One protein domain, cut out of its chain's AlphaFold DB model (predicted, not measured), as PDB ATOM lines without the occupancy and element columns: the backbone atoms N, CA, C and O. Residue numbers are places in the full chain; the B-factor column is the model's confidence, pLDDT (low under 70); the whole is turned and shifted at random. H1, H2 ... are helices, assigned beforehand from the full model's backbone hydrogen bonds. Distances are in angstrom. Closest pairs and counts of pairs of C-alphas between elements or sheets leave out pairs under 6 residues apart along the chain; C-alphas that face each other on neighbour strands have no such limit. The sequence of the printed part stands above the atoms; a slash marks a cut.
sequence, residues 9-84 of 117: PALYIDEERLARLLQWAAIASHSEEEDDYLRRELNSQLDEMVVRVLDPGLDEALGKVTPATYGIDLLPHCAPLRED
ATOM      1  N   PRO A   9     215.138 188.945 323.809       63.22
ATOM      2  CA  PRO A   9     215.330 190.389 323.969       63.22
ATOM      3  C   PRO A   9     215.824 191.081 322.689       63.22
ATOM      4  O   PRO A   9     215.602 192.275 322.515       63.22
ATOM      5  N   ALA A  10     216.446 190.343 321.763       67.69
ATOM      6  CA  ALA A  10     216.850 190.863 320.457       67.69
ATOM      7  C   ALA A  10     215.670 191.115 319.496       67.69
ATOM      8  O   ALA A  10     215.825 191.831 318.502       67.69
ATOM      9  N   LEU A  11     214.497 190.544 319.766       75.12
ATOM     10  CA  LEU A  11     213.320 190.568 318.890       75.12
ATOM     11  C   LEU A  11     212.155 191.366 319.470       75.12
ATOM     12  O   LEU A  11     211.211 191.652 318.751       75.12
ATOM     13  N   TYR A  12     212.259 191.816 320.716       87.38
ATOM     14  CA  TYR A  12     211.272 192.708 321.303       87.38
ATOM     15  C   TYR A  12     211.401 194.141 320.753       87.38
ATOM     16  O   TYR A  12     212.508 194.676 320.589       87.38
ATOM     17  N   ILE A  13     210.264 194.770 320.469       91.19
ATOM     18  CA  ILE A  13     210.130 196.170 320.068       91.19
ATOM     19  C   ILE A  13     209.662 196.975 321.275       91.19
ATOM     20  O   ILE A  13     208.497 196.930 321.672       91.19
ATOM     21  N   ASP A  14     210.597 197.725 321.846       93.00
ATOM     22  CA  ASP A  14     210.323 198.767 322.823       93.00
ATOM     23  C   ASP A  14     210.033 200.114 322.137       93.00
ATOM     24  O   ASP A  14     209.926 200.218 320.914       93.00
ATOM     25  N   GLU A  15     209.856 201.158 322.942       92.56
ATOM     26  CA  GLU A  15     209.554 202.514 322.469       92.56
ATOM     27  C   GLU A  15     210.655 203.097 321.581       92.56
ATOM     28  O   GLU A  15     210.383 203.600 320.494       92.56
ATOM     29  N   GLU A  16     211.914 202.973 322.005       92.88
ATOM     30  CA  GLU A  16     213.060 203.498 321.263       92.88
ATOM     31  C   GLU A  16     213.215 202.786 319.916       92.88
ATOM     32  O   GLU A  16     213.506 203.399 318.883       92.88
ATOM     33  N   ARG A  17     213.019 201.466 319.893       92.31
ATOM     34  CA  ARG A  17     213.062 200.688 318.659       92.31
ATOM     35  C   ARG A  17     211.899 201.030 317.739       92.31
ATOM     36  O   ARG A  17     212.152 201.180 316.547       92.31
ATOM     37  N   LEU A  18     210.683 201.207 318.259       93.19
ATOM     38  CA  LEU A  18     209.562 201.670 317.440       93.19
ATOM     39  C   LEU A  18     209.866 203.046 316.830       93.19
ATOM     40  O   LEU A  18     209.743 203.202 315.619       93.19
ATOM     41  N   ALA A  19     210.345 204.004 317.625       92.44
ATOM     42  CA  ALA A  19     210.679 205.345 317.144       92.44
ATOM     43  C   ALA A  19     211.715 205.318 316.005       92.44
ATOM     44  O   ALA A  19     211.547 205.997 314.991       92.44
ATOM     45  N   ARG A  20     212.753 204.478 316.122       93.44
ATOM     46  CA  ARG A  20     213.744 204.278 315.049       93.44
ATOM     47  C   ARG A  20     213.142 203.641 313.797       93.44
ATOM     48  O   ARG A  20     213.468 204.062 312.692       93.44
ATOM     49  N   LEU A  21     212.263 202.648 313.954       92.81
ATOM     50  CA  LEU A  21     211.579 202.010 312.824       92.81
ATOM     51  C   LEU A  21     210.689 203.009 312.073       92.81
ATOM     52  O   LEU A  21     210.767 203.080 310.848       92.81
ATOM     53  N   LEU A  22     209.909 203.817 312.796       93.62
ATOM     54  CA  LEU A  22     209.080 204.875 312.208       93.62
ATOM     55  C   LEU A  22     209.942 205.909 311.473       93.62
ATOM     56  O   LEU A  22     209.636 206.275 310.338       93.62
ATOM     57  N   GLN A  23     211.071 206.306 312.068       92.19
ATOM     58  CA  GLN A  23     212.023 207.222 311.445       92.19
ATOM     59  C   GLN A  23     212.577 206.675 310.123       92.19
ATOM     60  O   GLN A  23     212.566 207.387 309.118       92.19
ATOM     61  N   TRP A  24     213.059 205.429 310.095       94.25
ATOM     62  CA  TRP A  24     213.613 204.821 308.878       94.25
ATOM     63  C   TRP A  24     212.564 204.600 307.794       94.25
ATOM     64  O   TRP A  24     212.874 204.726 306.611       94.25
ATOM     65  N   ALA A  25     211.326 204.314 308.189       93.88
ATOM     66  CA  ALA A  25     210.206 204.186 307.267       93.88
ATOM     67  C   ALA A  25     209.655 205.543 306.788       93.88
ATOM     68  O   ALA A  25     208.745 205.564 305.962       93.88
ATOM     69  N   ALA A  26     210.183 206.666 307.294       92.44
ATOM     70  CA  ALA A  26     209.651 208.010 307.070       92.44
ATOM     71  C   ALA A  26     208.149 208.129 307.414       92.44
ATOM     72  O   ALA A  26     207.407 208.874 306.770       92.44
ATOM     73  N   ILE A  27     207.709 207.399 308.443       91.25
ATOM     74  CA  ILE A  27     206.348 207.446 308.982       91.25
ATOM     75  C   ILE A  27     206.325 208.474 310.115       91.25
ATOM     76  O   ILE A  27     207.214 208.502 310.967       91.25
ATOM     77  N   ALA A  28     205.324 209.356 310.102       86.06
ATOM     78  CA  ALA A  28     205.151 210.348 311.155       86.06
ATOM     79  C   ALA A  28     204.847 209.675 312.504       86.06
ATOM     80  O   ALA A  28     204.247 208.607 312.550       86.06
ATOM     81  N   SER A  29     205.244 210.323 313.600       76.88
ATOM     82  CA  SER A  29     204.862 209.893 314.947       76.88
ATOM     83  C   SER A  29     203.345 209.960 315.118       76.88
ATOM     84  O   SER A  29     202.723 210.935 314.682       76.88
ATOM     85  N   HIS A  30     202.776 208.960 315.779       85.12
ATOM     86  CA  HIS A  30     201.350 208.885 316.064       85.12
ATOM     87  C   HIS A  30     201.049 209.374 317.487       85.12
ATOM     88  O   HIS A  30     201.910 209.941 318.165       85.12
ATOM     89  N   SER A  31     199.804 209.207 317.931       91.50
ATOM     90  CA  SER A  31     199.470 209.356 319.349       91.50
ATOM     91  C   SER A  31     200.091 208.229 320.189       91.50
ATOM     92  O   SER A  31     200.361 207.144 319.679       91.50
ATOM     93  N   GLU A  32     200.270 208.459 321.494       90.88
ATOM     94  CA  GLU A  32     200.785 207.430 322.418       90.88
ATOM     95  C   GLU A  32     199.945 206.138 322.376       90.88
ATOM     96  O   GLU A  32     200.490 205.041 322.429       90.88
ATOM     97  N   GLU A  33     198.622 206.253 322.213       93.69
ATOM     98  CA  GLU A  33     197.712 205.102 322.119       93.69
ATOM     99  C   GLU A  33     197.954 204.265 320.851       93.69
ATOM    100  O   GLU A  33     197.926 203.031 320.890       93.69
ATOM    101  N   GLU A  34     198.219 204.923 319.724       92.62
ATOM    102  CA  GLU A  34     198.533 204.258 318.459       92.62
ATOM    103  C   GLU A  34     199.911 203.596 318.504       92.62
ATOM    104  O   GLU A  34     200.058 202.459 318.049       92.62
ATOM    105  N   ASP A  35     200.902 204.256 319.099       93.19
ATOM    106  CA  ASP A  35     202.235 203.682 319.277       93.19
ATOM    107  C   ASP A  35     202.193 202.475 320.232       93.19
ATOM    108  O   ASP A  35     202.814 201.443 319.960       93.19
ATOM    109  N   ASP A  36     201.398 202.528 321.302       93.25
ATOM    110  CA  ASP A  36     201.144 201.387 322.192       93.25
ATOM    111  C   ASP A  36     200.504 200.212 321.453       93.25
ATOM    112  O   ASP A  36     200.931 199.057 321.605       93.25
ATOM    113  N   TYR A  37     199.500 200.500 320.627       94.50
ATOM    114  CA  TYR A  37     198.851 199.500 319.792       94.50
ATOM    115  C   TYR A  37     199.842 198.861 318.810       94.50
ATOM    116  O   TYR A  37     199.938 197.631 318.759       94.50
ATOM    117  N   LEU A  38     200.616 199.676 318.088       93.44
ATOM    118  CA  LEU A  38     201.622 199.224 317.125       93.44
ATOM    119  C   LEU A  38     202.683 198.353 317.790       93.44
ATOM    120  O   LEU A  38     202.990 197.276 317.283       93.44
ATOM    121  N   ARG A  39     203.214 198.765 318.948       93.88
ATOM    122  CA  ARG A  39     204.183 197.945 319.690       93.88
ATOM    123  C   ARG A  39     203.596 196.595 320.060       93.88
ATOM    124  O   ARG A  39     204.264 195.581 319.877       93.88
ATOM    125  N   ARG A  40     202.369 196.559 320.586       94.38
ATOM    126  CA  ARG A  40     201.724 195.298 320.974       94.38
ATOM    127  C   ARG A  40     201.545 194.374 319.771       94.38
ATOM    128  O   ARG A  40     201.885 193.198 319.861       94.38
ATOM    129  N   GLU A  41     201.040 194.909 318.666       94.81
ATOM    130  CA  GLU A  41     200.749 194.136 317.459       94.81
ATOM    131  C   GLU A  41     202.030 193.610 316.797       94.81
ATOM    132  O   GLU A  41     202.142 192.418 316.517       94.81
ATOM    133  N   LEU A  42     203.042 194.465 316.630       92.69
ATOM    134  CA  LEU A  42     204.317 194.068 316.034       92.69
ATOM    135  C   LEU A  42     205.051 193.027 316.885       92.69
ATOM    136  O   LEU A  42     205.612 192.080 316.338       92.69
ATOM    137  N   ASN A  43     205.023 193.160 318.214       92.44
ATOM    138  CA  ASN A  43     205.595 192.146 319.102       92.44
ATOM    139  C   ASN A  43     204.848 190.809 318.999       92.44
ATOM    140  O   ASN A  43     205.494 189.769 318.935       92.44
ATOM    141  N   SER A  44     203.512 190.825 318.907       90.69
ATOM    142  CA  SER A  44     202.719 189.605 318.697       90.69
ATOM    143  C   SER A  44     203.104 188.901 317.393       90.69
ATOM    144  O   SER A  44     203.317 187.690 317.374       90.69
ATOM    145  N   GLN A  45     203.251 189.659 316.305       89.38
ATOM    146  CA  GLN A  45     203.671 189.120 315.010       89.38
ATOM    147  C   GLN A  45     205.096 188.558 315.059       89.38
ATOM    148  O   GLN A  45     205.360 187.496 314.494       89.38
ATOM    149  N   LEU A  46     206.010 189.233 315.757       87.62
ATOM    150  CA  LEU A  46     207.383 188.763 315.919       87.62
ATOM    151  C   LEU A  46     207.459 187.485 316.744       87.62
ATOM    152  O   LEU A  46     208.166 186.569 316.333       87.62
ATOM    153  N   ASP A  47     206.711 187.382 317.839       84.25
ATOM    154  CA  ASP A  47     206.648 186.156 318.635       84.25
ATOM    155  C   ASP A  47     206.078 184.987 317.800       84.25
ATOM    156  O   ASP A  47     206.631 183.883 317.822       84.25
ATOM    157  N   GLU A  48     205.046 185.216 316.979       81.38
ATOM    158  CA  GLU A  48     204.537 184.197 316.049       81.38
ATOM    159  C   GLU A  48     205.576 183.773 315.001       81.38
ATOM    160  O   GLU A  48     205.728 182.578 314.721       81.38
ATOM    161  N   MET A  49     206.303 184.730 314.418       75.75
ATOM    162  CA  MET A  49     207.374 184.449 313.458       75.75
ATOM    163  C   MET A  49     208.515 183.673 314.115       75.75
ATOM    164  O   MET A  49     208.969 182.677 313.564       75.75
ATOM    165  N   VAL A  50     208.944 184.081 315.306       70.12
ATOM    166  CA  VAL A  50     209.959 183.414 316.131       70.12
ATOM    167  C   VAL A  50     209.603 181.959 316.375       70.12
ATOM    168  O   VAL A  50     210.428 181.085 316.128       70.12
ATOM    169  N   VAL A  51     208.369 181.679 316.791       62.75
ATOM    170  CA  VAL A  51     207.912 180.307 317.054       62.75
ATOM    171  C   VAL A  51     207.921 179.452 315.784       62.75
ATOM    172  O   VAL A  51     208.175 178.252 315.855       62.75
ATOM    173  N   ARG A  52     207.663 180.048 314.615       63.50
ATOM    174  CA  ARG A  52     207.630 179.329 313.331       63.50
ATOM    175  C   ARG A  52     208.995 179.210 312.649       63.50
ATOM    176  O   ARG A  52     209.167 178.311 311.832       63.50
ATOM    177  N   VAL A  53     209.927 180.120 312.935       60.84
ATOM    178  CA  VAL A  53     211.190 180.288 312.193       60.84
ATOM    179  C   VAL A  53     212.419 179.953 313.050       60.84
ATOM    180  O   VAL A  53     213.445 179.578 312.513       60.84
ATOM    181  N   LEU A  54     212.369 179.991 314.379       62.38
ATOM    182  CA  LEU A  54     213.519 179.615 315.220       62.38
ATOM    183  C   LEU A  54     213.488 178.134 315.640       62.38
ATOM    184  O   LEU A  54     213.880 177.786 316.753       62.38
ATOM    185  N   ASP A  55     213.033 177.257 314.738       66.19
ATOM    186  CA  ASP A  55     213.238 175.812 314.854       66.19
ATOM    187  C   ASP A  55     214.753 175.522 314.751       66.19
ATOM    188  O   ASP A  55     215.379 175.941 313.776       66.19
ATOM    189  N   PRO A  56     215.377 174.814 315.712       64.44
ATOM    190  CA  PRO A  56     216.788 174.424 315.643       64.44
ATOM    191  C   PRO A  56     217.172 173.643 314.376       64.44
ATOM    192  O   PRO A  56     218.339 173.636 313.991       64.44
ATOM    193  N   GLY A  57     216.212 172.977 313.726       69.56
ATOM    194  CA  GLY A  57     216.411 172.318 312.434       69.56
ATOM    195  C   GLY A  57     216.347 173.263 311.230       69.56
ATOM    196  O   GLY A  57     216.690 172.849 310.119       69.56
ATOM    197  N   LEU A  58     215.922 174.520 311.418       71.81
ATOM    198  CA  LEU A  58     215.720 175.455 310.318       71.81
ATOM    199  C   LEU A  58     217.040 175.867 309.671       71.81
ATOM    200  O   LEU A  58     217.086 175.920 308.452       71.81
ATOM    201  N   ASP A  59     218.119 176.090 310.422       72.75
ATOM    202  CA  ASP A  59     219.410 176.468 309.827       72.75
ATOM    203  C   ASP A  59     219.959 175.363 308.905       72.75
ATOM    204  O   ASP A  59     220.453 175.638 307.808       72.75
ATOM    205  N   GLU A  60     219.807 174.091 309.298       78.75
ATOM    206  CA  GLU A  60     220.186 172.950 308.454       78.75
ATOM    207  C   GLU A  60     219.271 172.819 307.224       78.75
ATOM    208  O   GLU A  60     219.727 172.463 306.133       78.75
ATOM    209  N   ALA A  61     217.978 173.115 307.379       74.06
ATOM    210  CA  ALA A  61     217.018 173.129 306.280       74.06
ATOM    211  C   ALA A  61     217.267 174.297 305.307       74.06
ATOM    212  O   ALA A  61     217.285 174.083 304.096       74.06
ATOM    213  N   LEU A  62     217.532 175.506 305.811       74.12
ATOM    214  CA  LEU A  62     217.846 176.706 305.032       74.12
ATOM    215  C   LEU A  62     219.167 176.558 304.285       74.12
ATOM    216  O   LEU A  62     219.252 176.973 303.134       74.12
ATOM    217  N   GLY A  63     220.165 175.884 304.866       78.81
ATOM    218  CA  GLY A  63     221.412 175.557 304.166       78.81
ATOM    219  C   GLY A  63     221.214 174.710 302.898       78.81
ATOM    220  O   GLY A  63     222.089 174.680 302.034       78.81
ATOM    221  N   LYS A  64     220.062 174.039 302.762       83.94
ATOM    222  CA  LYS A  64     219.690 173.217 301.597       83.94
ATOM    223  C   LYS A  64     218.758 173.947 300.624       83.94
ATOM    224  O   LYS A  64     218.489 173.421 299.545       83.94
ATOM    225  N   VAL A  65     218.267 175.135 300.978       81.69
ATOM    226  CA  VAL A  65     217.315 175.914 300.177       81.69
ATOM    227  C   VAL A  65     218.009 177.157 299.640       81.69
ATOM    228  O   VAL A  65     218.471 178.014 300.385       81.69
ATOM    229  N   THR A  66     218.064 177.288 298.317       80.31
ATOM    230  CA  THR A  66     218.499 178.545 297.699       80.31
ATOM    231  C   THR A  66     217.378 179.582 297.834       80.31
ATOM    232  O   THR A  66     216.246 179.272 297.451       80.31
ATOM    233  N   PRO A  67     217.645 180.798 298.351       80.12
ATOM    234  CA  PRO A  67     216.639 181.849 298.421       80.12
ATOM    235  C   PRO A  67     216.045 182.136 297.041       80.12
ATOM    236  O   PRO A  67     216.774 182.362 296.072       80.12
ATOM    237  N   ALA A  68     214.716 182.137 296.949       79.69
ATOM    238  CA  ALA A  68     214.037 182.482 295.711       79.69
ATOM    239  C   ALA A  68     214.287 183.961 295.390       79.69
ATOM    240  O   ALA A  68     213.957 184.835 296.188       79.69
ATOM    241  N   THR A  69     214.858 184.252 294.220       76.81
ATOM    242  CA  THR A  69     215.203 185.634 293.850       76.81
ATOM    243  C   THR A  69     213.986 186.422 293.355       76.81
ATOM    244  O   THR A  69     213.813 187.574 293.730       76.81
ATOM    245  N   TYR A  70     213.119 185.800 292.549       74.25
ATOM    246  CA  TYR A  70     211.943 186.461 291.953       74.25
ATOM    247  C   TYR A  70     210.669 185.602 291.994       74.25
ATOM    248  O   TYR A  70     209.666 185.955 291.382       74.25
ATOM    249  N   GLY A  71     210.701 184.443 292.666       73.81
ATOM    250  CA  GLY A  71     209.585 183.481 292.681       73.81
ATOM    251  C   GLY A  71     209.284 182.814 291.327       73.81
ATOM    252  O   GLY A  71     208.409 181.958 291.253       73.81
ATOM    253  N   ILE A  72     210.026 183.176 290.275       71.25
ATOM    254  CA  ILE A  72     209.973 182.626 288.919       71.25
ATOM    255  C   ILE A  72     211.396 182.352 288.423       71.25
ATOM    256  O   ILE A  72     212.349 182.992 288.877       71.25
ATOM    257  N   ASP A  73     211.541 181.416 287.484       72.00
ATOM    258  CA  ASP A  73     212.818 181.190 286.806       72.00
ATOM    259  C   ASP A  73     213.084 182.345 285.838       72.00
ATOM    260  O   ASP A  73     212.427 182.475 284.803       72.00
ATOM    261  N   LEU A  74     214.028 183.213 286.196       68.19
ATOM    262  CA  LEU A  74     214.362 184.365 285.376       68.19
ATOM    263  C   LEU A  74     215.020 183.981 284.058       68.19
ATOM    264  O   LEU A  74     214.827 184.706 283.098       68.19
ATOM    265  N   LEU A  75     215.771 182.882 283.963       68.81
ATOM    266  CA  LEU A  75     216.545 182.582 282.752       68.81
ATOM    267  C   LEU A  75     215.683 182.537 281.470       68.81
ATOM    268  O   LEU A  75     216.072 183.161 280.483       68.81
ATOM    269  N   PRO A  76     214.500 181.893 281.462       69.81
ATOM    270  CA  PRO A  76     213.570 181.968 280.334       69.81
ATOM    271  C   PRO A  76     212.738 183.265 280.258       69.81
ATOM    272  O   PRO A  76     212.097 183.498 279.236       69.81
ATOM    273  N   HIS A  77     212.729 184.100 281.303       67.88
ATOM    274  CA  HIS A  77     211.891 185.307 281.425       67.88
ATOM    275  C   HIS A  77     212.699 186.611 281.462       67.88
ATOM    276  O   HIS A  77     212.130 187.688 281.652       67.88
ATOM    277  N   CYS A  78     214.020 186.541 281.297       71.00
ATOM    278  CA  CYS A  78     214.869 187.712 281.210       71.00
ATOM    279  C   CYS A  78     214.447 188.488 279.967       71.00
ATOM    280  O   CYS A  78     214.578 188.005 278.840       71.00
ATOM    281  N   ALA A  79     213.940 189.702 280.182       73.06
ATOM    282  CA  ALA A  79     213.768 190.648 279.099       73.06
ATOM    283  C   ALA A  79     215.116 190.811 278.367       73.06
ATOM    284  O   ALA A  79     216.172 190.773 279.015       73.06
ATOM    285  N   PRO A  80     215.106 190.970 277.034       81.94
ATOM    286  CA  PRO A  80     216.323 191.277 276.299       81.94
ATOM    287  C   PRO A  80     216.969 192.548 276.860       81.94
ATOM    288  O   PRO A  80     216.295 193.398 277.451       81.94
ATOM    289  N   LEU A  81     218.283 192.680 276.666       88.19
ATOM    290  CA  LEU A  81     218.979 193.917 277.003       88.19
ATOM    291  C   LEU A  81     218.275 195.091 276.314       88.19
ATOM    292  O   LEU A  81     217.949 195.021 275.130       88.19
ATOM    293  N   ARG A  82     218.030 196.164 277.070       91.31
ATOM    294  CA  ARG A  82     217.474 197.397 276.517       91.31
ATOM    295  C   ARG A  82     218.499 198.004 275.557       91.31
ATOM    296  O   ARG A  82     219.627 198.267 275.967       91.31
ATOM    297  N   GLU A  83     218.085 198.247 274.318       93.44
ATOM    298  CA  GLU A  83     218.900 198.930 273.311       93.44
ATOM    299  C   GLU A  83     219.254 200.359 273.750       93.44
ATOM    300  O   GLU A  83     218.480 201.027 274.445       93.44
ATOM    301  N   ASP A  84     220.412 200.856 273.311       96.00
ATOM    302  CA  ASP A  84     220.848 202.237 273.561       96.00
ATOM    303  C   ASP A  84     220.191 203.221 272.580       96.00
ATOM    304  O   ASP A  84     220.835 203.905 271.786       96.00
TER     305      ASP A  84
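AT A GLANCE: This is residues 9 to 84 of the 117 residues of an uncharacterized protein of marine metagenome (UniProt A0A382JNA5). The model is a wide, open arch: the long helix H2 makes one leg, the short helix H3 is near the top, and residues 63 to 84, a stretch with no named element, make the other leg. The shorter helix H1 is set crosswise to H2 near its residues 35 to 39, and together with most of H2 it belongs to a small body from which residues 51 to 84 stick out free. The printed part has 76 residues with three named helices, in the order H1, H2, H3, and no named strand; the class is all helix, though under half of the residues, 37 of 76, are in named elements. The whole is extended, with a radius of gyration of the C-alphas of 19.4 A, and flat, spanning 51 by 43 by 15 A.

IN THESE COORDINATES: The printed part begins at Pro 9, with its C-alpha at (215.330, 190.389, 323.969). H1 takes residues 15 to 24 and measures 14.4 A from first to last C-alpha; C-alpha 15 is at (209.554, 202.514, 322.469). H2, the longest helix, takes residues 32 to 53 and measures 30.8 A, from C-alpha 32 at (200.785, 207.430, 322.418) to C-alpha 53 at (211.190, 180.288, 312.193). H3 takes residues 58 to 62 and measures 5.8 A. Residues 63 to 84 follow with no named element and end at C-alpha 84, at (220.848, 202.237, 273.561).

HOW THE PARTS SIT: H1 and H2 only just touch, with 3 pairs of C-alphas within 8 A. The closest C-alphas are those of Leu 18 and Arg 39, 6.9 A apart. H2 touches H1 with residues 35 to 39 alone. Their lines stand about perpendicular, at 88 degrees, and their centres are 13.5 A apart. A short link of 7 residues joins them. A tight link of 4 residues joins H2 to H3, and these two meet only through their link. H1 and H3 are apart. In H1, H2 and H3, each O i to N i+4 pair is within hydrogen-bond range.

THE WHOLE: The C-alphas farthest apart are those of Glu 33 and Asp 84, at 53.9 A. Residues 51 to 84 stand free, of which 51 to 53 belong to H2 and 58 to 62 to H3. The body without them has 42 residues and spans 28 by 20 by 14 A. The C-alphas of residues 63 to 84 lie 15 to 37 A from the mean of all C-alphas. The printed part has no cut, and no link between helices is long. The mean pLDDT of the printed part is 82.5; it is under 70 at residues 9 to 10, 51 to 57 and 74 to 77.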